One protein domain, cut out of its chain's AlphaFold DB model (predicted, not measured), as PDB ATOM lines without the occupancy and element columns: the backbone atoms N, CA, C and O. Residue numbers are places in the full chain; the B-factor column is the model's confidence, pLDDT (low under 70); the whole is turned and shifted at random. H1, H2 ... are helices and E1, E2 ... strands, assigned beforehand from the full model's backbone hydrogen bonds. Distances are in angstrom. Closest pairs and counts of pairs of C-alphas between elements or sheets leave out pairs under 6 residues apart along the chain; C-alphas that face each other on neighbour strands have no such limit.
ATOM      1  N   PHE A  37      41.980 -29.783 -53.849       97.06
ATOM      2  CA  PHE A  37      43.376 -29.915 -53.448       97.06
ATOM      3  C   PHE A  37      44.156 -30.810 -54.413       97.06
ATOM      4  O   PHE A  37      43.622 -31.777 -54.958       97.06
ATOM      5  N   ASP A  38      45.444 -30.525 -54.589       94.88
ATOM      6  CA  ASP A  38      46.359 -31.424 -55.304       94.88
ATOM      7  C   ASP A  38      46.733 -32.640 -54.445       94.88
ATOM      8  O   ASP A  38      46.910 -33.749 -54.942       94.88
ATOM      9  N   VAL A  39      46.852 -32.438 -53.132       95.81
ATOM     10  CA  VAL A  39      47.220 -33.480 -52.174       95.81
ATOM     11  C   VAL A  39      46.369 -33.329 -50.923       95.81
ATOM     12  O   VAL A  39      46.282 -32.242 -50.353       95.81
ATOM     13  N   ILE A  40      45.787 -34.435 -50.466       97.62
ATOM     14  CA  ILE A  40      45.157 -34.536 -49.146       97.62
ATOM     15  C   ILE A  40      45.934 -35.579 -48.341       97.62
ATOM     16  O   ILE A  40      46.190 -36.678 -48.832       97.62
ATOM     17  N   ILE A  41      46.315 -35.236 -47.110       97.00
ATOM     18  CA  ILE A  41      47.067 -36.116 -46.208       97.00
ATOM     19  C   ILE A  41      46.268 -36.290 -44.918       97.00
ATOM     20  O   ILE A  41      45.938 -35.309 -44.254       97.00
ATOM     21  N   SER A  42      46.004 -37.540 -44.556       95.81
ATOM     22  CA  SER A  42      45.462 -37.934 -43.258       95.81
ATOM     23  C   SER A  42      46.601 -38.461 -42.387       95.81
ATOM     24  O   SER A  42      47.033 -39.607 -42.555       95.81
ATOM     25  N   ASP A  43      47.110 -37.603 -41.497       87.50
ATOM     26  CA  ASP A  43      48.260 -37.891 -40.634       87.50
ATOM     27  C   ASP A  43      47.857 -38.392 -39.236       87.50
ATOM     28  O   ASP A  43      46.846 -37.993 -38.664       87.50
ATOM     29  N   LEU A  44      48.663 -39.331 -38.749       81.31
ATOM     30  CA  LEU A  44      48.325 -40.585 -38.074       81.31
ATOM     31  C   LEU A  44      47.246 -40.524 -36.973       81.31
ATOM     32  O   LEU A  44      47.375 -39.810 -35.979       81.31
ATOM     33  N   PHE A  45      46.238 -41.399 -37.066       87.38
ATOM     34  CA  PHE A  45      45.197 -41.545 -36.040       87.38
ATOM     35  C   PHE A  45      45.403 -42.775 -35.153       87.38
ATOM     36  O   PHE A  45      45.986 -43.767 -35.578       87.38
ATOM     37  N   VAL A  46      44.860 -42.742 -33.929       87.25
ATOM     38  CA  VAL A  46      44.814 -43.905 -33.025       87.25
ATOM     39  C   VAL A  46      43.549 -44.720 -33.330       87.25
ATOM     40  O   VAL A  46      42.467 -44.288 -32.925       87.25
ATOM     41  N   PRO A  47      43.631 -45.892 -33.990       83.62
ATOM     42  CA  PRO A  47      42.464 -46.476 -34.662       83.62
ATOM     43  C   PRO A  47      41.360 -47.000 -33.731       83.62
ATOM     44  O   PRO A  47      40.234 -47.184 -34.169       83.62
ATOM     45  N   TRP A  48      41.664 -47.254 -32.453       84.81
ATOM     46  CA  TRP A  48      40.685 -47.711 -31.452       84.81
ATOM     47  C   TRP A  48      40.045 -46.573 -30.642       84.81
ATOM     48  O   TRP A  48      39.299 -46.845 -29.700       84.81
ATOM     49  N   LYS A  49      40.392 -45.306 -30.910       88.38
ATOM     50  CA  LYS A  49      39.705 -44.176 -30.274       88.38
ATOM     51  C   LYS A  49      38.350 -43.969 -30.941       88.38
ATOM     52  O   LYS A  49      38.250 -44.039 -32.161       88.38
ATOM     53  N   ALA A  50      37.345 -43.669 -30.124       88.12
ATOM     54  CA  ALA A  50      35.991 -43.461 -30.607       88.12
ATOM     55  C   ALA A  50      35.933 -42.354 -31.674       88.12
ATOM     56  O   ALA A  50      36.570 -41.308 -31.518       88.12
ATOM     57  N   GLY A  51      35.181 -42.598 -32.746       87.56
ATOM     58  CA  GLY A  51      34.993 -41.684 -33.876       87.56
ATOM     59  C   GLY A  51      36.089 -41.741 -34.944       87.56
ATOM     60  O   GLY A  51      35.868 -41.278 -36.064       87.56
ATOM     61  N   ILE A  52      37.244 -42.352 -34.657       90.44
ATOM     62  CA  ILE A  52      38.349 -42.454 -35.622       90.44
ATOM     63  C   ILE A  52      38.031 -43.457 -36.737       90.44
ATOM     64  O   ILE A  52      38.476 -43.263 -37.868       90.44
ATOM     65  N   GLY A  53      37.215 -44.486 -36.473       91.44
ATOM     66  CA  GLY A  53      36.847 -45.482 -37.485       91.44
ATOM     67  C   GLY A  53      36.189 -44.876 -38.734       91.44
ATOM     68  O   GLY A  53      36.356 -45.402 -39.837       91.44
ATOM     69  N   GLY A  54      35.503 -43.737 -38.577       94.25
ATOM     70  CA  GLY A  54      34.865 -42.999 -39.670       94.25
ATOM     71  C   GLY A  54      35.840 -42.303 -40.626       94.25
ATOM     72  O   GLY A  54      35.461 -41.997 -41.752       94.25
ATOM     73  N   LEU A  55      37.100 -42.089 -40.231       95.19
ATOM     74  CA  LEU A  55      38.151 -41.551 -41.112       95.19
ATOM     75  C   LEU A  55      38.709 -42.612 -42.070       95.19
ATOM     76  O   LEU A  55      39.461 -42.293 -42.982       95.19
ATOM     77  N   TYR A  56      38.303 -43.872 -41.898       96.38
ATOM     78  CA  TYR A  56      38.638 -44.975 -42.795       96.38
ATOM     79  C   TYR A  56      37.420 -45.488 -43.571       96.38
ATOM     80  O   TYR A  56      37.463 -46.602 -44.097       96.38
ATOM     81  N   SER A  57      36.291 -44.769 -43.557       97.50
ATOM     82  CA  SER A  57      35.068 -45.216 -44.226       97.50
ATOM     83  C   SER A  57      35.081 -44.903 -45.717       97.50
ATOM     84  O   SER A  57      35.724 -43.950 -46.173       97.50
ATOM     85  N   VAL A  58      34.345 -45.703 -46.489       98.38
ATOM     86  CA  VAL A  58      34.184 -45.479 -47.928       98.38
ATOM     87  C   VAL A  58      33.602 -44.090 -48.212       98.38
ATOM     88  O   VAL A  58      34.059 -43.424 -49.136       98.38
ATOM     89  N   GLU A  59      32.682 -43.596 -47.378       98.12
ATOM     90  CA  GLU A  59      32.084 -42.265 -47.514       98.12
ATOM     91  C   GLU A  59      33.106 -41.153 -47.259       98.12
ATOM     92  O   GLU A  59      33.090 -40.122 -47.936       98.12
ATOM     93  N   HIS A  60      34.014 -41.339 -46.291       97.62
ATOM     94  CA  HIS A  60      35.107 -40.391 -46.093       97.62
ATOM     95  C   HIS A  60      36.038 -40.370 -47.307       97.62
ATOM     96  O   HIS A  60      36.312 -39.295 -47.837       97.62
ATOM     97  N   TYR A  61      36.459 -41.531 -47.807       98.31
ATOM     98  CA  TYR A  61      37.319 -41.588 -48.988       98.31
ATOM     99  C   TYR A  61      36.640 -41.041 -50.248       98.31
ATOM    100  O   TYR A  61      37.296 -40.369 -51.043       98.31
ATOM    101  N   GLN A  62      35.334 -41.252 -50.432       98.12
ATOM    102  CA  GLN A  62      34.565 -40.623 -51.514       98.12
ATOM    103  C   GLN A  62      34.562 -39.097 -51.388       98.12
ATOM    104  O   GLN A  62      34.788 -38.407 -52.382       98.12
ATOM    105  N   SER A  63      34.379 -38.577 -50.168       98.00
ATOM    106  CA  SER A  63      34.490 -37.141 -49.884       98.00
ATOM    107  C   SER A  63      35.897 -36.615 -50.167       98.00
ATOM    108  O   SER A  63      36.038 -35.523 -50.696       98.00
ATOM    109  N   VAL A  64      36.951 -37.367 -49.854       98.19
ATOM    110  CA  VAL A  64      38.329 -37.013 -50.232       98.19
ATOM    111  C   VAL A  64      38.465 -36.939 -51.745       98.19
ATOM    112  O   VAL A  64      38.891 -35.913 -52.271       98.19
ATOM    113  N   ARG A  65      38.047 -37.985 -52.456       97.56
ATOM    114  CA  ARG A  65      38.111 -38.040 -53.918       97.56
ATOM    115  C   ARG A  65      37.390 -36.867 -54.586       97.56
ATOM    116  O   ARG A  65      37.903 -36.354 -55.574       97.56
ATOM    117  N   SER A  66      36.233 -36.435 -54.080       97.25
ATOM    118  CA  SER A  66      35.486 -35.317 -54.678       97.25
ATOM    119  C   SER A  66      36.166 -33.954 -54.516       97.25
ATOM    120  O   SER A  66      35.791 -33.015 -55.211       97.25
ATOM    121  N   HIS A  67      37.148 -33.845 -53.617       97.94
ATOM    122  CA  HIS A  67      37.916 -32.625 -53.354       97.94
ATOM    123  C   HIS A  67      39.369 -32.736 -53.828       97.94
ATOM    124  O   HIS A  67      40.207 -31.927 -53.436       97.94
ATOM    125  N   LEU A  68      39.684 -33.715 -54.678       97.44
ATOM    126  CA  LEU A  68      40.981 -33.813 -55.341       97.44
ATOM    127  C   LEU A  68      40.912 -33.276 -56.771       97.44
ATOM    128  O   LEU A  68      39.915 -33.452 -57.473       97.44
ATOM    129  N   GLN A  69      42.005 -32.656 -57.212       95.12
ATOM    130  CA  GLN A  69      42.239 -32.378 -58.629       95.12
ATOM    131  C   GLN A  69      42.327 -33.688 -59.431       95.12
ATOM    132  O   GLN A  69      42.523 -34.764 -58.869       95.12
ATOM    133  N   ALA A  70      42.230 -33.609 -60.761       89.19
ATOM    134  CA  ALA A  70      42.246 -34.792 -61.635       89.19
ATOM    135  C   ALA A  70      43.508 -35.670 -61.474       89.19
ATOM    136  O   ALA A  70      43.420 -36.897 -61.523       89.19
ATOM    137  N   GLU A  71      44.665 -35.042 -61.248       88.06
ATOM    138  CA  GLU A  71      45.945 -35.711 -60.960       88.06
ATOM    139  C   GLU A  71      46.286 -35.716 -59.460       88.06
ATOM    140  O   GLU A  71      47.411 -36.026 -59.068       88.06
ATOM    141  N   GLY A  72      45.319 -35.353 -58.614       92.12
ATOM    142  CA  GLY A  72      45.510 -35.272 -57.179       92.12
ATOM    143  C   GLY A  72      45.642 -36.644 -56.524       92.12
ATOM    144  O   GLY A  72      45.107 -37.649 -57.005       92.12
ATOM    145  N   ILE A  73      46.346 -36.676 -55.394       94.19
ATOM    146  CA  ILE A  73      46.592 -37.898 -54.623       94.19
ATOM    147  C   ILE A  73      46.097 -37.759 -53.186       94.19
ATOM    148  O   ILE A  73      46.160 -36.689 -52.575       94.19
ATOM    149  N   PHE A  74      45.642 -38.874 -52.623       97.81
ATOM    150  CA  PHE A  74      45.333 -38.972 -51.202       97.81
ATOM    151  C   PHE A  74      46.356 -39.850 -50.499       97.81
ATOM    152  O   PHE A  74      46.642 -40.946 -50.973       97.81
ATOM    153  N   MET A  75      46.866 -39.404 -49.355       97.00
ATOM    154  CA  MET A  75      47.767 -40.174 -48.510       97.00
ATOM    155  C   MET A  75      47.132 -40.453 -47.148       97.00
ATOM    156  O   MET A  75      46.828 -39.530 -46.398       97.00
ATOM    157  N   GLN A  76      47.007 -41.731 -46.801       97.62
ATOM    158  CA  GLN A  76      46.593 -42.192 -45.481       97.62
ATOM    159  C   GLN A  76      47.787 -42.807 -44.754       97.62
ATOM    160  O   GLN A  76      48.259 -43.884 -45.129       97.62
ATOM    161  N   TRP A  77      48.242 -42.163 -43.681       97.06
ATOM    162  CA  TRP A  77      49.188 -42.787 -42.763       97.06
ATOM    163  C   TRP A  77      48.474 -43.779 -41.839       97.06
ATOM    164  O   TRP A  77      47.379 -43.510 -41.338       97.06
ATOM    165  N   LEU A  78      49.100 -44.932 -41.609       96.25
ATOM    166  CA  LEU A  78      48.587 -46.033 -40.801       96.25
ATOM    167  C   LEU A  78      49.617 -46.475 -39.755       96.25
ATOM    168  O   LEU A  78      50.754 -46.804 -40.113       96.25
ATOM    169  N   PRO A  79      49.232 -46.543 -38.466       94.94
ATOM    170  CA  PRO A  79      50.124 -47.022 -37.422       94.94
ATOM    171  C   PRO A  79      50.131 -48.549 -37.476       94.94
ATOM    172  O   PRO A  79      49.339 -49.198 -36.798       94.94
ATOM    173  N   ALA A  80      50.987 -49.158 -38.299       94.62
ATOM    174  CA  ALA A  80      50.983 -50.613 -38.492       94.62
ATOM    175  C   ALA A  80      51.230 -51.371 -37.168       94.62
ATOM    176  O   ALA A  80      50.611 -52.399 -36.906       94.62
ATOM    177  N   TYR A  81      52.003 -50.774 -36.255       92.44
ATOM    178  CA  TYR A  81      52.189 -51.240 -34.870       92.44
ATOM    179  C   TYR A  81      50.934 -51.196 -33.975       92.44
ATOM    180  O   TYR A  81      50.978 -51.624 -32.822       92.44
ATOM    181  N   GLN A  82      49.826 -50.657 -34.480       92.62
ATOM    182  CA  GLN A  82      48.520 -50.544 -33.828       92.62
ATOM    183  C   GLN A  82      47.390 -51.127 -34.682       92.62
ATOM    184  O   GLN A  82      46.222 -50.955 -34.335       92.62
ATOM    185  N   LEU A  83      47.711 -51.803 -35.786       93.19
ATOM    186  CA  LEU A  83      46.744 -52.446 -36.667       93.19
ATOM    187  C   LEU A  83      47.010 -53.941 -36.714       93.19
ATOM    188  O   LEU A  83      48.154 -54.371 -36.775       93.19
ATOM    189  N   SER A  84      45.959 -54.740 -36.690       91.62
ATOM    190  CA  SER A  84      46.032 -56.142 -37.085       91.62
ATOM    191  C   SER A  84      45.965 -56.258 -38.615       91.62
ATOM    192  O   SER A  84      45.543 -55.322 -39.304       91.62
ATOM    193  N   THR A  85      46.379 -57.404 -39.160       91.06
ATOM    194  CA  THR A  85      46.387 -57.640 -40.615       91.06
ATOM    195  C   THR A  85      44.996 -57.487 -41.241       91.06
ATOM    196  O   THR A  85      44.856 -56.818 -42.258       91.06
ATOM    197  N   ASP A  86      43.951 -58.015 -40.601       91.44
ATOM    198  CA  ASP A  86      42.552 -57.902 -41.044       91.44
ATOM    199  C   ASP A  86      42.054 -56.447 -41.081       91.44
ATOM    200  O   ASP A  86      41.351 -56.045 -42.015       91.44
ATOM    201  N   SER A  87      42.451 -55.629 -40.103       93.56
ATOM    202  CA  SER A  87      42.125 -54.201 -40.086       93.56
ATOM    203  C   SER A  87      42.845 -53.452 -41.202       93.56
ATOM    204  O   SER A  87      42.218 -52.663 -41.910       93.56
ATOM    205  N   PHE A  88      44.136 -53.729 -41.419       94.75
ATOM    206  CA  PHE A  88      44.888 -53.161 -42.541       94.75
ATOM    207  C   PHE A  88      44.259 -53.532 -43.892       94.75
ATOM    208  O   PHE A  88      44.073 -52.665 -44.752       94.75
ATOM    209  N   GLU A  89      43.882 -54.798 -44.073       94.88
ATOM    210  CA  GLU A  89      43.217 -55.263 -45.290       94.88
ATOM    211  C   GLU A  89      41.865 -54.583 -45.500       94.88
ATOM    212  O   GLU A  89      41.552 -54.165 -46.613       94.88
ATOM    213  N   THR A  90      41.072 -54.432 -44.436       96.12
ATOM    214  CA  THR A  90      39.774 -53.743 -44.485       96.12
ATOM    215  C   THR A  90      39.938 -52.282 -44.894       96.12
ATOM    216  O   THR A  90      39.229 -51.818 -45.789       96.12
ATOM    217  N   ILE A  91      40.902 -51.568 -44.305       96.81
ATOM    218  CA  ILE A  91      41.211 -50.174 -44.657       96.81
ATOM    219  C   ILE A  91      41.656 -50.077 -46.121       96.81
ATOM    220  O   ILE A  91      41.122 -49.264 -46.874       96.81
ATOM    221  N   THR A  92      42.585 -50.938 -46.544       96.81
ATOM    222  CA  THR A  92      43.136 -50.927 -47.908       96.81
ATOM    223  C   THR A  92      42.068 -51.262 -48.948       96.81
ATOM    224  O   THR A  92      41.969 -50.589 -49.971       96.81
ATOM    225  N   ARG A  93      41.210 -52.253 -48.678       96.56
ATOM    226  CA  ARG A  93      40.083 -52.613 -49.551       96.56
ATOM    227  C   ARG A  93      39.057 -51.486 -49.649       96.56
ATOM    228  O   ARG A  93      38.555 -51.208 -50.733       96.56
ATOM    229  N   THR A  94      38.777 -50.818 -48.531       97.81
ATOM    230  CA  THR A  94      37.883 -49.652 -48.488       97.81
ATOM    231  C   THR A  94      38.442 -48.498 -49.315       97.81
ATOM    232  O   THR A  94      37.700 -47.855 -50.053       97.81
ATOM    233  N   LEU A  95      39.759 -48.285 -49.270       97.69
ATOM    234  CA  LEU A  95      40.427 -47.286 -50.098       97.69
ATOM    235  C   LEU A  95      40.379 -47.652 -51.592       97.69
ATOM    236  O   LEU A  95      40.034 -46.806 -52.416       97.69
ATOM    237  N   LEU A  96      40.635 -48.920 -51.936       96.94
ATOM    238  CA  LEU A  96      40.545 -49.444 -53.309       96.94
ATOM    239  C   LEU A  96      39.126 -49.386 -53.895       96.94
ATOM    240  O   LEU A  96      38.967 -49.338 -55.111       96.94
ATOM    241  N   ALA A  97      38.084 -49.348 -53.059       96.56
ATOM    242  CA  ALA A  97      36.712 -49.133 -53.525       96.56
ATOM    243  C   ALA A  97      36.482 -47.711 -54.081       96.56
ATOM    244  O   ALA A  97      35.495 -47.478 -54.780       96.56
ATOM    245  N   VAL A  98      37.377 -46.762 -53.783       97.75
ATOM    246  CA  VAL A  98      37.275 -45.356 -54.208       97.75
ATOM    247  C   VAL A  98      38.394 -44.955 -55.170       97.75
ATOM    248  O   VAL A  98      38.129 -44.207 -56.119       97.75
ATOM    249  N   PHE A  99      39.611 -45.455 -54.943       96.62
ATOM    250  CA  PHE A  99      40.812 -45.171 -55.727       96.62
ATOM    251  C   PHE A  99      41.221 -46.404 -56.547       96.62
ATOM    252  O   PHE A  99      41.513 -47.444 -55.958       96.62
ATOM    253  N   PRO A 100      41.285 -46.310 -57.888       93.88
ATOM    254  CA  PRO A 100      41.592 -47.462 -58.739       93.88
ATOM    255  C   PRO A 100      42.989 -48.073 -58.531       93.88
ATOM    256  O   PRO A 100      43.184 -49.254 -58.818       93.88
ATOM    257  N   GLN A 101      43.951 -47.296 -58.029       94.19
ATOM    258  CA  GLN A 101      45.287 -47.768 -57.665       94.19
ATOM    259  C   GLN A 101      45.666 -47.242 -56.277       94.19
ATOM    260  O   GLN A 101      45.476 -46.062 -55.978       94.19
ATOM    261  N   VAL A 102      46.242 -48.107 -55.441       95.94
ATOM    262  CA  VAL A 102      46.814 -47.742 -54.139       95.94
ATOM    263  C   VAL A 102      48.267 -48.198 -54.086       95.94
ATOM    264  O   VAL A 102      48.557 -49.370 -54.316       95.94
ATOM    265  N   THR A 103      49.189 -47.295 -53.753       95.56
ATOM    266  CA  THR A 103      50.594 -47.644 -53.507       95.56
ATOM    267  C   THR A 103      50.913 -47.657 -52.022       95.56
ATOM    268  O   THR A 103      50.382 -46.865 -51.245       95.56
ATOM    269  N   VAL A 104      51.770 -48.592 -51.627       96.50
ATOM    270  CA  VAL A 104      52.150 -48.856 -50.243       96.50
ATOM    271  C   VAL A 104      53.583 -48.394 -50.035       96.50
ATOM    272  O   VAL A 104      54.501 -48.805 -50.750       96.50
ATOM    273  N   TRP A 105      53.774 -47.562 -49.021       95.44
ATOM    274  CA  TRP A 105      55.057 -46.986 -48.643       95.44
ATOM    275  C   TRP A 105      55.274 -47.201 -47.155       95.44
ATOM    276  O   TRP A 105      54.331 -47.143 -46.374       95.44
ATOM    277  N   ARG A 106      56.507 -47.431 -46.728       93.69
ATOM    278  CA  ARG A 106      56.861 -47.369 -45.307       93.69
ATOM    279  C   ARG A 106      57.218 -45.927 -44.946       93.69
ATOM    280  O   ARG A 106      57.851 -45.242 -45.745       93.69
ATOM    281  N   GLY A 107      56.799 -45.463 -43.775       91.19
ATOM    282  CA  GLY A 107      57.176 -44.142 -43.262       91.19
ATOM    283  C   GLY A 107      58.598 -44.118 -42.713       91.19
ATOM    284  O   GLY A 107      59.283 -43.104 -42.803       91.19
ATOM    285  N   ASP A 108      59.054 -45.260 -42.205       88.56
ATOM    286  CA  ASP A 108      60.382 -45.458 -41.646       88.56
ATOM    287  C   ASP A 108      60.840 -46.923 -41.813       88.56
ATOM    288  O   ASP A 108      60.194 -47.753 -42.465       88.56
ATOM    289  N   PHE A 109      61.989 -47.244 -41.220       91.06
ATOM    290  CA  PHE A 109      62.496 -48.612 -41.105       91.06
ATOM    291  C   PHE A 109      62.412 -49.134 -39.665       91.06
ATOM    292  O   PHE A 109      63.135 -50.065 -39.307       91.06
ATOM    293  N   SER A 110      61.535 -48.543 -38.842       87.75
ATOM    294  CA  SER A 110      61.335 -48.967 -37.459       87.75
ATOM    295  C   SER A 110      60.728 -50.360 -37.440       87.75
ATOM    296  O   SER A 110      59.650 -50.604 -37.981       87.75
ATOM    297  N   SER A 111      61.401 -51.288 -36.766       80.75
ATOM    298  CA  SER A 111      60.866 -52.631 -36.561       80.75
ATOM    299  C   SER A 111      59.888 -52.710 -35.382       80.75
ATOM    300  O   SER A 111      59.138 -53.681 -35.257       80.75
ATOM    301  N   ARG A 112      59.882 -51.688 -34.515       82.12
ATOM    302  CA  ARG A 112      59.096 -51.652 -33.273       82.12
ATOM    303  C   ARG A 112      57.792 -50.878 -33.431       82.12
ATOM    304  O   ARG A 112      56.760 -51.312 -32.928       82.12
ATOM    305  N   THR A 113      57.843 -49.745 -34.121       90.56
ATOM    306  CA  THR A 113      56.701 -48.847 -34.339       90.56
ATOM    307  C   THR A 113      56.510 -48.528 -35.823       90.56
ATOM    308  O   THR A 113      56.447 -47.352 -36.173       90.56
ATOM    309  N   PRO A 114      56.445 -49.539 -36.714       93.19
ATOM    310  CA  PRO A 114      56.359 -49.302 -38.151       93.19
ATOM    311  C   PRO A 114      55.124 -48.488 -38.533       93.19
ATOM    312  O   PRO A 114      54.002 -48.793 -38.117       93.19
ATOM    313  N   VAL A 115      55.328 -47.500 -39.399       95.06
ATOM    314  CA  VAL A 115      54.258 -46.714 -40.021       95.06
ATOM    315  C   VAL A 115      54.189 -47.050 -41.510       95.06
ATOM    316  O   VAL A 115      55.217 -47.158 -42.181       95.06
ATOM    317  N   ILE A 116      52.976 -47.213 -42.039       96.00
ATOM    318  CA  ILE A 116      52.725 -47.449 -43.468       96.00
ATOM    319  C   ILE A 116      51.900 -46.293 -44.025       96.00
ATOM    320  O   ILE A 116      50.912 -45.889 -43.427       96.00
ATOM    321  N   GLY A 117      52.288 -45.774 -45.183       96.75
ATOM    322  CA  GLY A 117      51.503 -44.852 -45.988       96.75
ATOM    323  C   GLY A 117      50.808 -45.594 -47.125       96.75
ATOM    324  O   GLY A 117      51.458 -46.301 -47.898       96.75
ATOM    325  N   LEU A 118      49.496 -45.412 -47.241       97.50
ATOM    326  CA  LEU A 118      48.727 -45.791 -48.423       97.50
ATOM    327  C   LEU A 118      48.469 -44.540 -49.257       97.50
ATOM    328  O   LEU A 118      47.883 -43.584 -48.752       97.50
ATOM    329  N   ILE A 119      48.888 -44.544 -50.520       96.62
ATOM    330  CA  ILE A 119      48.622 -43.444 -51.449       96.62
ATOM    331  C   ILE A 119      47.599 -43.903 -52.482       96.62
ATOM    332  O   ILE A 119      47.895 -44.796 -53.273       96.62
ATOM    333  N   GLY A 120      46.413 -43.299 -52.470       96.50
ATOM    334  CA  GLY A 120      45.364 -43.504 -53.465       96.50
ATOM    335  C   GLY A 120      45.561 -42.600 -54.683       96.50
ATOM    336  O   GLY A 120      45.692 -41.383 -54.541       96.50
ATOM    337  N   HIS A 121      45.545 -43.203 -55.873       93.62
ATOM    338  CA  HIS A 121      45.684 -42.530 -57.167       93.62
ATOM    339  C   HIS A 121      44.360 -42.621 -57.926       93.62
ATOM    340  O   HIS A 121      43.797 -43.709 -58.062       93.62
ATOM    341  N   LEU A 122      43.852 -41.486 -58.418       89.69
ATOM    342  CA  LEU A 122      42.611 -41.443 -59.207       89.69
ATOM    343  C   LEU A 122      42.803 -41.986 -60.621       89.69
ATOM    344  O   LEU A 122      41.926 -42.668 -61.149       89.69
ATOM    345  N   THR A 123      43.964 -41.699 -61.199       85.38
ATOM    346  CA  THR A 123      44.378 -42.206 -62.501       85.38
ATOM    347  C   THR A 123      45.493 -43.214 -62.261       85.38
ATOM    348  O   THR A 123      46.593 -42.794 -61.893       85.38
ATOM    349  N   PRO A 124      45.243 -44.530 -62.423       81.56
ATOM    350  CA  PRO A 124      46.302 -45.526 -62.396       81.56
ATOM    351  C   PRO A 124      47.420 -45.116 -63.338       81.56
ATOM    352  O   PRO A 124      47.196 -44.857 -64.522       81.56
ATOM    353  N   GLY A 125      48.622 -45.029 -62.793       76.31
ATOM    354  CA  GLY A 125      49.757 -44.492 -63.512       76.31
ATOM    355  C   GLY A 125      51.030 -45.232 -63.168       76.31
ATOM    356  O   GLY A 125      51.115 -45.995 -62.205       76.31
ATOM    357  N   VAL A 126      52.040 -44.986 -63.991       72.00
ATOM    358  CA  VAL A 126      53.413 -45.369 -63.682       72.00
ATOM    359  C   VAL A 126      54.077 -44.241 -62.903       72.00
ATOM    360  O   VAL A 126      53.813 -43.061 -63.147       72.00
ATOM    361  N   PHE A 127      54.988 -44.587 -62.001       72.00
ATOM    362  CA  PHE A 127      55.835 -43.617 -61.323       72.00
ATOM    363  C   PHE A 127      56.617 -42.811 -62.372       72.00
ATOM    364  O   PHE A 127      57.469 -43.348 -63.087       72.00
ATOM    365  N   ASN A 128      56.296 -41.523 -62.510       65.62
ATOM    366  CA  ASN A 128      56.878 -40.692 -63.559       65.62
ATOM    367  C   ASN A 128      58.365 -40.409 -63.265       65.62
ATOM    368  O   ASN A 128      58.738 -39.966 -62.175       65.62
ATOM    369  N   ARG A 129      59.230 -40.614 -64.268       53.62
ATOM    370  CA  ARG A 129      60.689 -40.413 -64.189       53.62
ATOM    371  C   ARG A 129      61.078 -38.994 -63.747       53.62
ATOM    372  O   ARG A 129      62.106 -38.836 -63.089       53.62
ATOM    373  N   ASN A 130      60.260 -37.981 -64.043       52.69
ATOM    374  CA  ASN A 130      60.521 -36.601 -63.611       52.69
ATOM    375  C   ASN A 130      60.498 -36.450 -62.075       52.69
ATOM    376  O   ASN A 130      61.213 -35.609 -61.535       52.69
ATOM    377  N   ILE A 131      59.765 -37.319 -61.366       56.47
ATOM    378  CA  ILE A 131      59.767 -37.405 -59.898       56.47
ATOM    379  C   ILE A 131      60.946 -38.268 -59.406       56.47
ATOM    380  O   ILE A 131      61.574 -37.935 -58.403       56.47
ATOM    381  N   ALA A 132      61.346 -39.311 -60.143       51.75
ATOM    382  CA  ALA A 132      62.491 -40.171 -59.798       51.75
ATOM    383  C   ALA A 132      63.847 -39.426 -59.751       51.75
ATOM    384  O   ALA A 132      64.745 -39.778 -58.983       51.75
ATOM    385  N   GLY A 133      64.004 -38.346 -60.526       52.53
ATOM    386  CA  GLY A 133      65.173 -37.463 -60.424       52.53
ATOM    387  C   GLY A 133      65.289 -36.756 -59.064       52.53
ATOM    388  O   GLY A 133      66.399 -36.479 -58.602       52.53
ATOM    389  N   LEU A 134      64.156 -36.514 -58.393       49.69
ATOM    390  CA  LEU A 134      64.099 -35.924 -57.053       49.69
ATOM    391  C   LEU A 134      64.415 -36.961 -55.964       49.69
ATOM    392  O   LEU A 134      65.028 -36.610 -54.960       49.69
ATOM    393  N   THR A 135      64.092 -38.243 -56.178       55.53
ATOM    394  CA  THR A 135      64.231 -39.304 -55.160       55.53
ATOM    395  C   THR A 135      65.663 -39.768 -54.908       55.53
ATOM    396  O   THR A 135      65.941 -40.274 -53.825       55.53
ATOM    397  N   ARG A 136      66.575 -39.617 -55.882       56.16
ATOM    398  CA  ARG A 136      68.019 -39.867 -55.678       56.16
ATOM    399  C   ARG A 136      68.760 -38.672 -55.078       56.16
ATOM    400  O   ARG A 136      69.827 -38.855 -54.506       56.16
ATOM    401  N   ARG A 137      68.236 -37.454 -55.260       53.16
ATOM    402  CA  ARG A 137      68.910 -36.195 -54.891       53.16
ATOM    403  C   ARG A 137      68.406 -35.573 -53.590       53.16
ATOM    404  O   ARG A 137      69.118 -34.751 -53.024       53.16
ATOM    405  N   ARG A 138      67.214 -35.944 -53.113       53.91
ATOM    406  CA  ARG A 138      66.703 -35.549 -51.796       53.91
ATOM    407  C   ARG A 138      66.630 -36.774 -50.881       53.91
ATOM    408  O   ARG A 138      65.756 -37.615 -51.098       53.91
ATOM    409  N   PRO A 139      67.536 -36.889 -49.896       60.38
ATOM    410  CA  PRO A 139      67.403 -37.884 -48.847       60.38
ATOM    411  C   PRO A 139      66.065 -37.691 -48.126       60.38
ATOM    412  O   PRO A 139      65.619 -36.562 -47.916       60.38
ATOM    413  N   THR A 140      65.420 -38.794 -47.759       69.12
ATOM    414  CA  THR A 140      64.331 -38.765 -46.768       69.12
ATOM    415  C   THR A 140      64.891 -38.385 -45.392       69.12
ATOM    416  O   THR A 140      66.106 -38.266 -45.232       69.12
ATOM    417  N   ALA A 141      64.037 -38.249 -44.372       68.81
ATOM    418  CA  ALA A 141      64.503 -38.056 -42.993       68.81
ATOM    419  C   ALA A 141      65.503 -39.147 -42.545       68.81
ATOM    420  O   ALA A 141      66.399 -38.868 -41.761       68.81
ATOM    421  N   SER A 142      65.412 -40.359 -43.112       69.75
ATOM    422  CA  SER A 142      66.354 -41.464 -42.858       69.75
ATOM    423  C   SER A 142      67.689 -41.367 -43.614       69.75
ATOM    424  O   SER A 142      68.523 -42.262 -43.513       69.75
ATOM    425  N   GLY A 143      67.883 -40.347 -44.454       80.31
ATOM    426  CA  GLY A 143      69.039 -40.250 -45.347       80.31
ATOM    427  C   GLY A 143      68.969 -41.172 -46.574       80.31
ATOM    428  O   GLY A 143      69.806 -41.065 -47.469       80.31
ATOM    429  N   LEU A 144      67.969 -42.056 -46.669       84.50
ATOM    430  CA  LEU A 144      67.842 -43.008 -47.773       84.50
ATOM    431  C   LEU A 144      67.003 -42.451 -48.937       84.50
ATOM    432  O   LEU A 144      66.101 -41.635 -48.706       84.50
ATOM    433  N   PRO A 145      67.251 -42.905 -50.185       85.75
ATOM    434  CA  PRO A 145      66.436 -42.539 -51.343       85.75
ATOM    435  C   PRO A 145      64.961 -42.905 -51.149       85.75
ATOM    436  O   PRO A 145      64.655 -43.985 -50.658       85.75
ATOM    437  N   LEU A 146      64.027 -42.068 -51.613       86.62
ATOM    438  CA  LEU A 146      62.586 -42.309 -51.413       86.62
ATOM    439  C   LEU A 146      62.125 -43.686 -51.921       86.62
ATOM    440  O   LEU A 146      61.296 -44.331 -51.288       86.62
ATOM    441  N   LEU A 147      62.680 -44.175 -53.034       89.25
ATOM    442  CA  LEU A 147      62.286 -45.474 -53.583       89.25
ATOM    443  C   LEU A 147      62.591 -46.649 -52.646       89.25
ATOM    444  O   LEU A 147      61.887 -47.644 -52.733       89.25
ATOM    445  N   THR A 148      63.530 -46.541 -51.698       91.31
ATOM    446  CA  THR A 148      63.729 -47.594 -50.682       91.31
ATOM    447  C   THR A 148      62.547 -47.709 -49.713       91.31
ATOM    448  O   THR A 148      62.418 -48.710 -49.010       91.31
ATOM    449  N   HIS A 149      61.667 -46.709 -49.673       92.94
ATOM    450  CA  HIS A 149      60.476 -46.728 -48.834       92.94
ATOM    451  C   HIS A 149      59.291 -47.405 -49.528       92.94
ATOM    452  O   HIS A 149      58.354 -47.839 -48.859       92.94
ATOM    453  N   TYR A 150      59.337 -47.555 -50.853       93.81
ATOM    454  CA  TYR A 150      58.296 -48.246 -51.599       93.81
ATOM    455  C   TYR A 150      58.176 -49.710 -51.149       93.81
ATOM    456  O   TYR A 150      59.177 -50.386 -50.895       93.81
ATOM    457  N   VAL A 151      56.948 -50.200 -50.997       95.06
ATOM    458  CA  VAL A 151      56.656 -51.582 -50.581       95.06
ATOM    459  C   VAL A 151      55.976 -52.355 -51.709       95.06
ATOM    460  O   VAL A 151      56.330 -53.507 -51.944       95.06
ATOM    461  N   GLY A 152      55.026 -51.733 -52.407       93.81
ATOM    462  CA  GLY A 152      54.285 -52.364 -53.498       93.81
ATOM    463  C   GLY A 152      53.081 -51.538 -53.942       93.81
ATOM    464  O   GLY A 152      52.825 -50.456 -53.408       93.81
ATOM    465  N   SER A 153      52.319 -52.070 -54.892       93.62
ATOM    466  CA  SER A 153      51.065 -51.481 -55.360       93.62
ATOM    467  C   SER A 153      49.922 -52.494 -55.413       93.62
ATOM    468  O   SER A 153      50.114 -53.712 -55.450       93.62
ATOM    469  N   PHE A 154      48.709 -51.954 -55.394       93.12
ATOM    470  CA  PHE A 154      47.453 -52.666 -55.544       93.12
ATOM    471  C   PHE A 154      46.609 -51.979 -56.613       93.12
ATOM    472  O   PHE A 154      46.460 -50.755 -56.586       93.12
ATOM    473  N   LEU A 155      46.017 -52.770 -57.505       92.12
ATOM    474  CA  LEU A 155      44.974 -52.317 -58.420       92.12
ATOM    475  C   LEU A 155      43.614 -52.852 -57.961       92.12
ATOM    476  O   LEU A 155      43.504 -53.976 -57.467       92.12
ATOM    477  N   ALA A 156      42.575 -52.027 -58.071       90.06
ATOM    478  CA  ALA A 156      41.247 -52.367 -57.561       90.06
ATOM    479  C   ALA A 156      40.589 -53.531 -58.329       90.06
ATOM    480  O   ALA A 156      39.861 -54.333 -57.740       90.06
ATOM    481  N   ASP A 157      40.860 -53.646 -59.628       87.19
ATOM    482  CA  ASP A 157      40.326 -54.683 -60.520       87.19
ATOM    483  C   ASP A 157      40.929 -56.076 -60.268       87.19
ATOM    484  O   ASP A 157      40.227 -57.079 -60.415       87.19
ATOM    485  N   GLU A 158      42.174 -56.147 -59.796       85.81
ATOM    486  CA  GLU A 158      42.852 -57.391 -59.403       85.81
ATOM    487  C   GLU A 158      42.270 -58.029 -58.133       85.81
ATOM    488  O   GLU A 158      42.522 -59.203 -57.855       85.81
ATOM    489  N   LYS A 159      41.510 -57.263 -57.336       81.94
ATOM    490  CA  LYS A 159      41.000 -57.677 -56.015       81.94
ATOM    491  C   LYS A 159      42.084 -58.334 -55.137       81.94
ATOM    492  O   LYS A 159      41.868 -59.426 -54.600       81.94
ATOM    493  N   PRO A 160      43.234 -57.671 -54.918       79.94
ATOM    494  CA  PRO A 160      44.440 -58.299 -54.368       79.94
ATOM    495  C   PRO A 160      44.297 -58.767 -52.913       79.94
ATOM    496  O   PRO A 160      45.102 -59.559 -52.436       79.94
ATOM    497  N   LEU A 161      43.267 -58.289 -52.209       84.75
ATOM    498  CA  LEU A 161      42.950 -58.629 -50.818       84.75
ATOM    499  C   LEU A 161      41.603 -59.376 -50.701       84.75
ATOM    500  O   LEU A 161      40.959 -59.352 -49.647       84.75
ATOM    501  N   GLY A 162      41.126 -59.977 -51.798       81.44
ATOM    502  CA  GLY A 162      39.864 -60.719 -51.868       81.44
ATOM    503  C   GLY A 162      38.596 -59.867 -51.694       81.44
ATOM    504  O   GLY A 162      38.635 -58.638 -51.659       81.44
ATOM    505  N   ASN A 163      37.444 -60.538 -51.555       77.88
ATOM    506  CA  ASN A 163      36.111 -59.918 -51.437       77.88
ATOM    507  C   ASN A 163      35.677 -59.673 -49.972       77.88
ATOM    508  O   ASN A 163      34.502 -59.831 -49.639       77.88
ATOM    509  N   GLY A 164      36.615 -59.369 -49.071       82.75
ATOM    510  CA  GLY A 164      36.285 -59.088 -47.670       82.75
ATOM    511  C   GLY A 164      35.435 -57.821 -47.499       82.75
ATOM    512  O   GLY A 164      35.176 -57.082 -48.448       82.75
ATOM    513  N   ALA A 165      34.990 -57.558 -46.272       91.50
ATOM    514  CA  ALA A 165      34.082 -56.447 -46.007       91.50
ATOM    515  C   ALA A 165      34.746 -55.066 -46.205       91.50
ATOM    516  O   ALA A 165      35.970 -54.921 -46.118       91.50
ATOM    517  N   ILE A 166      33.908 -54.066 -46.483       95.94
ATOM    518  CA  ILE A 166      34.256 -52.646 -46.596       95.94
ATOM    519  C   ILE A 166      33.825 -51.944 -45.305       95.94
ATOM    520  O   ILE A 166      32.766 -52.263 -44.760       95.94
ATOM    521  N   ASN A 167      34.643 -51.012 -44.820       97.56
ATOM    522  CA  ASN A 167      34.292 -50.137 -43.706       97.56
ATOM    523  C   ASN A 167      33.429 -48.978 -44.228       97.56
ATOM    524  O   ASN A 167      33.855 -48.241 -45.117       97.56
ATOM    525  N   SER A 168      32.228 -48.816 -43.686       97.75
ATOM    526  CA  SER A 168      31.313 -47.723 -44.035       97.75
ATOM    527  C   SER A 168      30.758 -47.061 -42.779       97.75
ATOM    528  O   SER A 168      30.889 -47.607 -41.684       97.75
ATOM    529  N   ASP A 169      30.120 -45.903 -42.925       96.50
ATOM    530  CA  ASP A 169      29.424 -45.251 -41.807       96.50
ATOM    531  C   ASP A 169      28.309 -46.144 -41.225       96.50
ATOM    532  O   ASP A 169      28.178 -46.246 -40.006       96.50
ATOM    533  N   ASP A 170      27.571 -46.861 -42.082       96.62
ATOM    534  CA  ASP A 170      26.505 -47.791 -41.668       96.62
ATOM    535  C   ASP A 170      27.038 -49.133 -41.133       96.62
ATOM    536  O   ASP A 170      26.335 -49.880 -40.446       96.62
ATOM    537  N   ARG A 171      28.294 -49.466 -41.451       96.00
ATOM    538  CA  ARG A 171      28.984 -50.673 -40.984       96.00
ATOM    539  C   ARG A 171      30.420 -50.320 -40.577       96.00
ATOM    540  O   ARG A 171      31.363 -50.673 -41.295       96.00
ATOM    541  N   PRO A 172      30.609 -49.654 -39.421       95.31
ATOM    542  CA  PRO A 172      31.903 -49.111 -39.024       95.31
ATOM    543  C   PRO A 172      32.763 -50.208 -38.384       95.31
ATOM    544  O   PRO A 172      32.971 -50.270 -37.171       95.31
ATOM    545  N   LEU A 173      33.247 -51.120 -39.227       95.56
ATOM    546  CA  LEU A 173      34.074 -52.262 -38.844       95.56
ATOM    547  C   LEU A 173      35.286 -51.833 -38.022       95.56
ATOM    548  O   LEU A 173      35.574 -52.459 -37.010       95.56
ATOM    549  N   ILE A 174      35.976 -50.764 -38.427       95.25
ATOM    550  CA  ILE A 174      37.186 -50.312 -37.731       95.25
ATOM    551  C   ILE A 174      36.855 -49.814 -36.319       95.25
ATOM    552  O   ILE A 174      37.540 -50.195 -35.375       95.25
ATOM    553  N   GLU A 175      35.767 -49.056 -36.154       94.56
ATOM    554  CA  GLU A 175      35.322 -48.527 -34.854       94.56
ATOM    555  C   GLU A 175      35.082 -49.649 -33.832       94.56
ATOM    556  O   GLU A 175      35.539 -49.576 -32.691       94.56
ATOM    557  N   PHE A 176      34.393 -50.715 -34.248       93.81
ATOM    558  CA  PHE A 176      34.007 -51.797 -33.342       93.81
ATOM    559  C   PHE A 176      35.058 -52.904 -33.221       93.81
ATOM    560  O   PHE A 176      35.226 -53.476 -32.142       93.81
ATOM    561  N   GLN A 177      35.793 -53.202 -34.293       92.38
ATOM    562  CA  GLN A 177      36.762 -54.294 -34.303       92.38
ATOM    563  C   GLN A 177      38.092 -53.887 -33.660       92.38
ATOM    564  O   GLN A 177      38.711 -54.707 -32.986       92.38
ATOM    565  N   MET A 178      38.536 -52.632 -33.799       92.06
ATOM    566  CA  MET A 178      39.848 -52.217 -33.285       92.06
ATOM    567  C   MET A 178      39.993 -52.343 -31.760       92.06
ATOM    568  O   MET A 178      41.025 -52.861 -31.321       92.06
ATOM    569  N   PRO A 179      39.008 -51.955 -30.924       91.88
ATOM    570  CA  PRO A 179      39.077 -52.200 -29.483       91.88
ATOM    571  C   PRO A 179      39.136 -53.695 -29.129       91.88
ATOM    572  O   PRO A 179      39.851 -54.077 -28.199       91.88
ATOM    573  N   ILE A 180      38.429 -54.549 -29.881       93.25
ATOM    574  CA  ILE A 180      38.463 -56.008 -29.700       93.25
ATOM    575  C   ILE A 180      39.843 -56.550 -30.078       93.25
ATOM    576  O   ILE A 180      40.476 -57.209 -29.253       93.25
ATOM    577  N   ASN A 181      40.346 -56.222 -31.270       91.69
ATOM    578  CA  ASN A 181      41.657 -56.665 -31.752       91.69
ATOM    579  C   ASN A 181      42.766 -56.214 -30.798       91.69
ATOM    580  O   ASN A 181      43.618 -57.014 -30.421       91.69
ATOM    581  N   GLN A 182      42.702 -54.983 -30.281       91.88
ATOM    582  CA  GLN A 182      43.649 -54.515 -29.269       91.88
ATOM    583  C   GLN A 182      43.658 -55.412 -28.019       91.88
ATOM    584  O   GLN A 182      44.728 -55.710 -27.480       91.88
ATOM    585  N   ARG A 183      42.486 -55.847 -27.537       91.94
ATOM    586  CA  ARG A 183      42.385 -56.762 -26.388       91.94
ATOM    587  C   ARG A 183      42.896 -58.160 -26.731       91.94
ATOM    588  O   ARG A 183      43.632 -58.719 -25.925       91.94
ATOM    589  N   GLN A 184      42.571 -58.680 -27.913       92.31
ATOM    590  CA  GLN A 184      43.050 -59.985 -28.383       92.31
ATOM    591  C   GLN A 184      44.574 -60.021 -28.523       92.31
ATOM    592  O   GLN A 184      45.209 -60.985 -28.100       92.31
ATOM    593  N   ILE A 185      45.183 -58.948 -29.028       88.31
ATOM    594  CA  ILE A 185      46.639 -58.843 -29.162       88.31
ATOM    595  C   ILE A 185      47.308 -58.750 -27.791       88.31
ATOM    596  O   ILE A 185      48.287 -59.445 -27.533       88.31
ATOM    597  N   LYS A 186      46.744 -57.967 -26.862       88.81
ATOM    598  CA  LYS A 186      47.224 -57.935 -25.468       88.81
ATOM    599  C   LYS A 186      47.090 -59.288 -24.762       88.81
ATOM    600  O   LYS A 186      47.894 -59.578 -23.884       88.81
ATOM    601  N   ALA A 187      46.101 -60.095 -25.139       92.50
ATOM    602  CA  ALA A 187      45.908 -61.456 -24.641       92.50
ATOM    603  C   ALA A 187      46.763 -62.513 -25.373       92.50
ATOM    604  O   ALA A 187      46.736 -63.678 -24.993       92.50
ATOM    605  N   GLY A 188      47.526 -62.131 -26.406       90.50
ATOM    606  CA  GLY A 188      48.379 -63.042 -27.178       90.50
ATOM    607  C   GLY A 188      47.643 -63.900 -28.215       90.50
ATOM    608  O   GLY A 188      48.228 -64.833 -28.756       90.50
ATOM    609  N   HIS A 189      46.376 -63.600 -28.512       89.44
ATOM    610  CA  HIS A 189      45.566 -64.335 -29.495       89.44
ATOM    611  C   HIS A 189      45.700 -63.802 -30.927       89.44
ATOM    612  O   HIS A 189      45.287 -64.462 -31.879       89.44
ATOM    613  N   GLN A 190      46.265 -62.608 -31.087       87.50
ATOM    614  CA  GLN A 190      46.512 -61.958 -32.368       87.50
ATOM    615  C   GLN A 190      47.845 -61.205 -32.323       87.50
ATOM    616  O   GLN A 190      48.432 -61.017 -31.256       87.50
ATOM    617  N   GLN A 191      48.307 -60.742 -33.483       89.62
ATOM    618  CA  GLN A 191      49.529 -59.954 -33.618       89.62
ATOM    619  C   GLN A 191      49.237 -58.621 -34.311       89.62
ATOM    620  O   GLN A 191      48.354 -58.531 -35.167       89.62
ATOM    621  N   TRP A 192      49.997 -57.590 -33.941       93.44
ATOM    622  CA  TRP A 192      50.067 -56.356 -34.721       93.44
ATOM    623  C   TRP A 192      50.728 -56.626 -36.077       93.44
ATOM    624  O   TRP A 192      51.516 -57.563 -36.214       93.44
ATOM    625  N   LEU A 193      50.481 -55.760 -37.057       93.56
ATOM    626  CA  LEU A 193      51.185 -55.707 -38.335       93.56
ATOM    627  C   LEU A 193      52.580 -55.092 -38.124       93.56
ATOM    628  O   LEU A 193      52.922 -54.024 -38.625       93.56
ATOM    629  N   ALA A 194      53.385 -55.779 -37.324       93.00
ATOM    630  CA  ALA A 194      54.758 -55.445 -36.978       93.00
ATOM    631  C   ALA A 194      55.588 -56.736 -36.903       93.00
ATOM    632  O   ALA A 194      55.037 -57.840 -36.897       93.00
ATOM    633  N   GLY A 195      56.915 -56.606 -36.868       91.69
ATOM    634  CA  GLY A 195      57.816 -57.758 -36.812       91.69
ATOM    635  C   GLY A 195      57.570 -58.758 -37.946       91.69
ATOM    636  O   GLY A 195      57.484 -58.375 -39.114       91.69
ATOM    637  N   ASP A 196      57.425 -60.040 -37.606       91.69
ATOM    638  CA  ASP A 196      57.275 -61.117 -38.592       91.69
ATOM    639  C   ASP A 196      56.018 -60.979 -39.466       91.69
ATOM    640  O   ASP A 196      56.082 -61.268 -40.662       91.69
ATOM    641  N   ALA A 197      54.904 -60.476 -38.920       92.31
ATOM    642  CA  ALA A 197      53.677 -60.255 -39.688       92.31
ATOM    643  C   ALA A 197      53.882 -59.192 -40.780       92.31
ATOM    644  O   ALA A 197      53.529 -59.402 -41.943       92.31
ATOM    645  N   LEU A 198      54.527 -58.075 -40.427       94.25
ATOM    646  CA  LEU A 198      54.887 -57.037 -41.394       94.25
ATOM    647  C   LEU A 198      55.911 -57.551 -42.413       94.25
ATOM    648  O   LEU A 198      55.800 -57.270 -43.607       94.25
ATOM    649  N   MET A 199      56.891 -58.338 -41.966       94.38
ATOM    650  CA  MET A 199      57.886 -58.923 -42.859       94.38
ATOM    651  C   MET A 199      57.266 -59.875 -43.881       94.38
ATOM    652  O   MET A 199      57.651 -59.830 -45.053       94.38
ATOM    653  N   ALA A 200      56.314 -60.711 -43.466       93.88
ATOM    654  CA  ALA A 200      55.579 -61.597 -44.363       93.88
ATOM    655  C   ALA A 200      54.779 -60.791 -45.398       93.88
ATOM    656  O   ALA A 200      54.900 -61.052 -46.596       93.88
ATOM    657  N   PHE A 201      54.059 -59.758 -44.949       93.88
ATOM    658  CA  PHE A 201      53.313 -58.849 -45.820       93.88
ATOM    659  C   PHE A 201      54.208 -58.185 -46.880       93.88
ATOM    660  O   PHE A 201      53.956 -58.312 -48.080       93.88
ATOM    661  N   MET A 202      55.298 -57.533 -46.460       94.81
ATOM    662  CA  MET A 202      56.204 -56.852 -47.392       94.81
ATOM    663  C   MET A 202      56.916 -57.830 -48.335       94.81
ATOM    664  O   MET A 202      57.157 -57.503 -49.496       94.81
ATOM    665  N   SER A 203      57.242 -59.038 -47.862       94.12
ATOM    666  CA  SER A 203      57.851 -60.074 -48.706       94.12
ATOM    667  C   SER A 203      56.889 -60.554 -49.793       94.12
ATOM    668  O   SER A 203      57.321 -60.760 -50.925       94.12
ATOM    669  N   GLY A 204      55.594 -60.682 -49.483       93.12
ATOM    670  CA  GLY A 204      54.564 -61.012 -50.471       93.12
ATOM    671  C   GLY A 204      54.464 -59.959 -51.578       93.12
ATOM    672  O   GLY A 204      54.493 -60.298 -52.759       93.12
ATOM    673  N   LEU A 205      54.445 -58.672 -51.218       92.00
ATOM    674  CA  LEU A 205      54.436 -57.585 -52.207       92.00
ATOM    675  C   LEU A 205      55.723 -57.523 -53.036       92.00
ATOM    676  O   LEU A 205      55.664 -57.320 -54.249       92.00
ATOM    677  N   GLN A 206      56.881 -57.776 -52.423       90.88
ATOM    678  CA  GLN A 206      58.138 -57.851 -53.164       90.88
ATOM    679  C   GLN A 206      58.124 -58.978 -54.206       90.88
ATOM    680  O   GLN A 206      58.630 -58.776 -55.308       90.88
ATOM    681  N   GLN A 207      57.551 -60.146 -53.898       90.88
ATOM    682  CA  GLN A 207      57.453 -61.246 -54.864       90.88
ATOM    683  C   GLN A 207      56.643 -60.842 -56.099       90.88
ATOM    684  O   GLN A 207      57.091 -61.090 -57.216       90.88
ATOM    685  N   ARG A 208      55.520 -60.138 -55.907       88.88
ATOM    686  CA  ARG A 208      54.715 -59.581 -57.010       88.88
ATOM    687  C   ARG A 208      55.506 -58.578 -57.849       88.88
ATOM    688  O   ARG A 208      55.503 -58.643 -59.076       88.88
ATOM    689  N   MET A 209      56.262 -57.695 -57.195       87.19
ATOM    690  CA  MET A 209      57.141 -56.744 -57.882       87.19
ATOM    691  C   MET A 209      58.225 -57.452 -58.712       87.19
ATOM    692  O   MET A 209      58.463 -57.069 -59.856       87.19
ATOM    693  N   VAL A 210      58.861 -58.496 -58.173       85.44
ATOM    694  CA  VAL A 210      59.877 -59.292 -58.889       85.44
ATOM    695  C   VAL A 210      59.264 -60.077 -60.052       85.44
ATOM    696  O   VAL A 210      59.905 -60.206 -61.095       85.44
ATOM    697  N   ALA A 211      58.022 -60.545 -59.911       86.50
ATOM    698  CA  ALA A 211      57.261 -61.193 -60.978       86.50
ATOM    699  C   ALA A 211      56.801 -60.224 -62.087       86.50
ATOM    700  O   ALA A 211      56.329 -60.670 -63.130       86.50
ATOM    701  N   GLY A 212      56.967 -58.909 -61.898       81.44
ATOM    702  CA  GLY A 212      56.548 -57.889 -62.863       81.44
ATOM    703  C   GLY A 212      55.064 -57.525 -62.789       81.44
ATOM    704  O   GLY A 212      54.570 -56.848 -63.685       81.44
ATOM    705  N   GLU A 213      54.369 -57.935 -61.727       84.81
ATOM    706  CA  GLU A 213      52.957 -57.606 -61.483       84.81
ATOM    707  C   GLU A 213      52.776 -56.195 -60.900       84.81
ATOM    708  O   GLU A 213      51.670 -55.666 -60.868       84.81
ATOM    709  N   ASP A 214      53.856 -55.555 -60.446       86.62
ATOM    710  CA  ASP A 214      53.809 -54.174 -59.968       86.62
ATOM    711  C   ASP A 214      53.840 -53.187 -61.144       86.62
ATOM    712  O   ASP A 214      54.896 -52.770 -61.639       86.62
ATOM    713  N   THR A 215      52.646 -52.811 -61.595       82.56
ATOM    714  CA  THR A 215      52.451 -51.891 -62.722       82.56
ATOM    715  C   THR A 215      52.904 -50.465 -62.412       82.56
ATOM    716  O   THR A 215      53.325 -49.747 -63.320       82.56
ATOM    717  N   PHE A 216      52.910 -50.058 -61.139       87.56
ATOM    718  CA  PHE A 216      53.286 -48.704 -60.738       87.56
ATOM    719  C   PHE A 216      54.764 -48.415 -61.021       87.56
ATOM    720  O   PHE A 216      55.119 -47.327 -61.476       87.56
ATOM    721  N   LEU A 217      55.647 -49.398 -60.833       86.56
ATOM    722  CA  LEU A 217      57.075 -49.228 -61.121       86.56
ATOM    723  C   LEU A 217      57.454 -49.551 -62.574       86.56
ATOM    724  O   LEU A 217      58.633 -49.447 -62.922       86.56
ATOM    725  N   ALA A 218      56.510 -49.947 -63.436       83.25
ATOM    726  CA  ALA A 218      56.804 -50.544 -64.742       83.25
ATOM    727  C   ALA A 218      57.756 -49.700 -65.613       83.25
ATOM    728  O   ALA A 218      58.701 -50.252 -66.184       83.25
ATOM    729  N   ALA A 219      57.576 -48.374 -65.634       80.88
ATOM    730  CA  ALA A 219      58.361 -47.435 -66.444       80.88
ATOM    731  C   ALA A 219      59.752 -47.076 -65.874       80.88
ATOM    732  O   ALA A 219      60.514 -46.336 -66.505       80.88
ATOM    733  N   LEU A 220      60.104 -47.573 -64.685       82.69
ATOM    734  CA  LEU A 220      61.371 -47.243 -64.036       82.69
ATOM    735  C   LEU A 220      62.554 -48.043 -64.573       82.69
ATOM    736  O   LEU A 220      62.423 -49.168 -65.063       82.69
ATOM    737  N   SER A 221      63.740 -47.443 -64.442       83.56
ATOM    738  CA  SER A 221      64.994 -48.104 -64.791       83.56
ATOM    739  C   SER A 221      65.235 -49.322 -63.896       83.56
ATOM    740  O   SER A 221      64.734 -49.397 -62.772       83.56
TER     741      SER A 221
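This is residues 37 to 221 of the 272 residues of an uncharacterized protein of Methylococcaceae bacterium (UniProt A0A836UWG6). A twisted five-stranded sheet has H2 and H3 over one face, while H7 crosses over its edge strand E5. H6 packs on H1 and H3 toward one end of the longest axis, and the small helices H4 and H5 lie toward the other. The printed part has 185 residues with seven named helices and five named strands, in the order E1 H1 H2 E2 H3 E3 E4 H4 H5 E5 H6 H7, class mixed. The mixed sheet runs E1 E2 E4 E3 E5; the whole is compact, with a radius of gyration of the C-alphas of 16.1 A and spans of 45 by 36 by 30 A.

Start at edge strand E1, residues 37 to 42, parallel to E2, residues 68 to 79; N 42 and O 75 are 2.8 A apart, within hydrogen-bond range. E2 bends by 118 degrees at residue 71 and is antiparallel to E4, residues 115 to 121, with N 78 and O 116 at 2.7 A. E4 forms a hairpin with E3, residues 101 to 106, N 117 and O 105 at 2.7 A; E3 is antiparallel to edge strand E5, residues 150 to 155, N 104 and O 152 at 2.8 A. Look for two layers, helices on one face of a sheet: H2, residues 58 to 66, is over E2 at a height of 10.6 A, and H3, residues 85 to 96, is over E4 and E3 at 8.9 A. H3 is the hub: it only just touches H2, only at their ends, H1, residues 52 to 56, and H6, residues 173 to 186, each with 3 pairs of C-alphas within 8 A; the closest C-alphas are Thr 94 and Val 58, 5.6 A, Ile 91 and Tyr 56, 6.1 A, and Ser 87 and Ile 174, 6.7 A. H7, residues 195 to 210, is over E3 and E5, across the strands at 65 degrees to E5 on the local plane; its closest C-alphas to E5 are Leu 205 and Gly 152, 5.4 A. H5, residues 146 to 149, only grazes the sheet; H4, residues 129 to 135, is not on it and is close to but not clearly touching H5, C-alphas Thr 135 and Leu 146 being closest at 5.1 A. E1, H1 H2, E2 is a strand-helix-strand unit, its helices between parallel neighbour strands; E2, H3, E3 and E4, H4 H5, E5 are split, with another strand between; the three crossovers are right-handed. In H2, H3 and H7 every O i to N i+4 pair is within hydrogen-bond range; H4 has 2 of 3, H6 8 of 10, H1 0 of 1 but 2 of 2 O i to N i+3 pairs, and H5 is too short for such a pair.

Find C-alpha 37 at (43.376, -29.915, -53.448), where E1 begins. E2 spans 24.1 A, E4 19.6 A and H6 19.6 A; H7 runs 22.2 A to C-alpha 210 at (59.877, -59.292, -58.889).

The C-alphas farthest apart are those of Asn 130 and Ala 187, 48.5 A. The printed part has no cut, and its long link is E5 to H6, residues 156 to 172. Mean pLDDT of the printed part is 88.8; residues 128 to 142 are under 70.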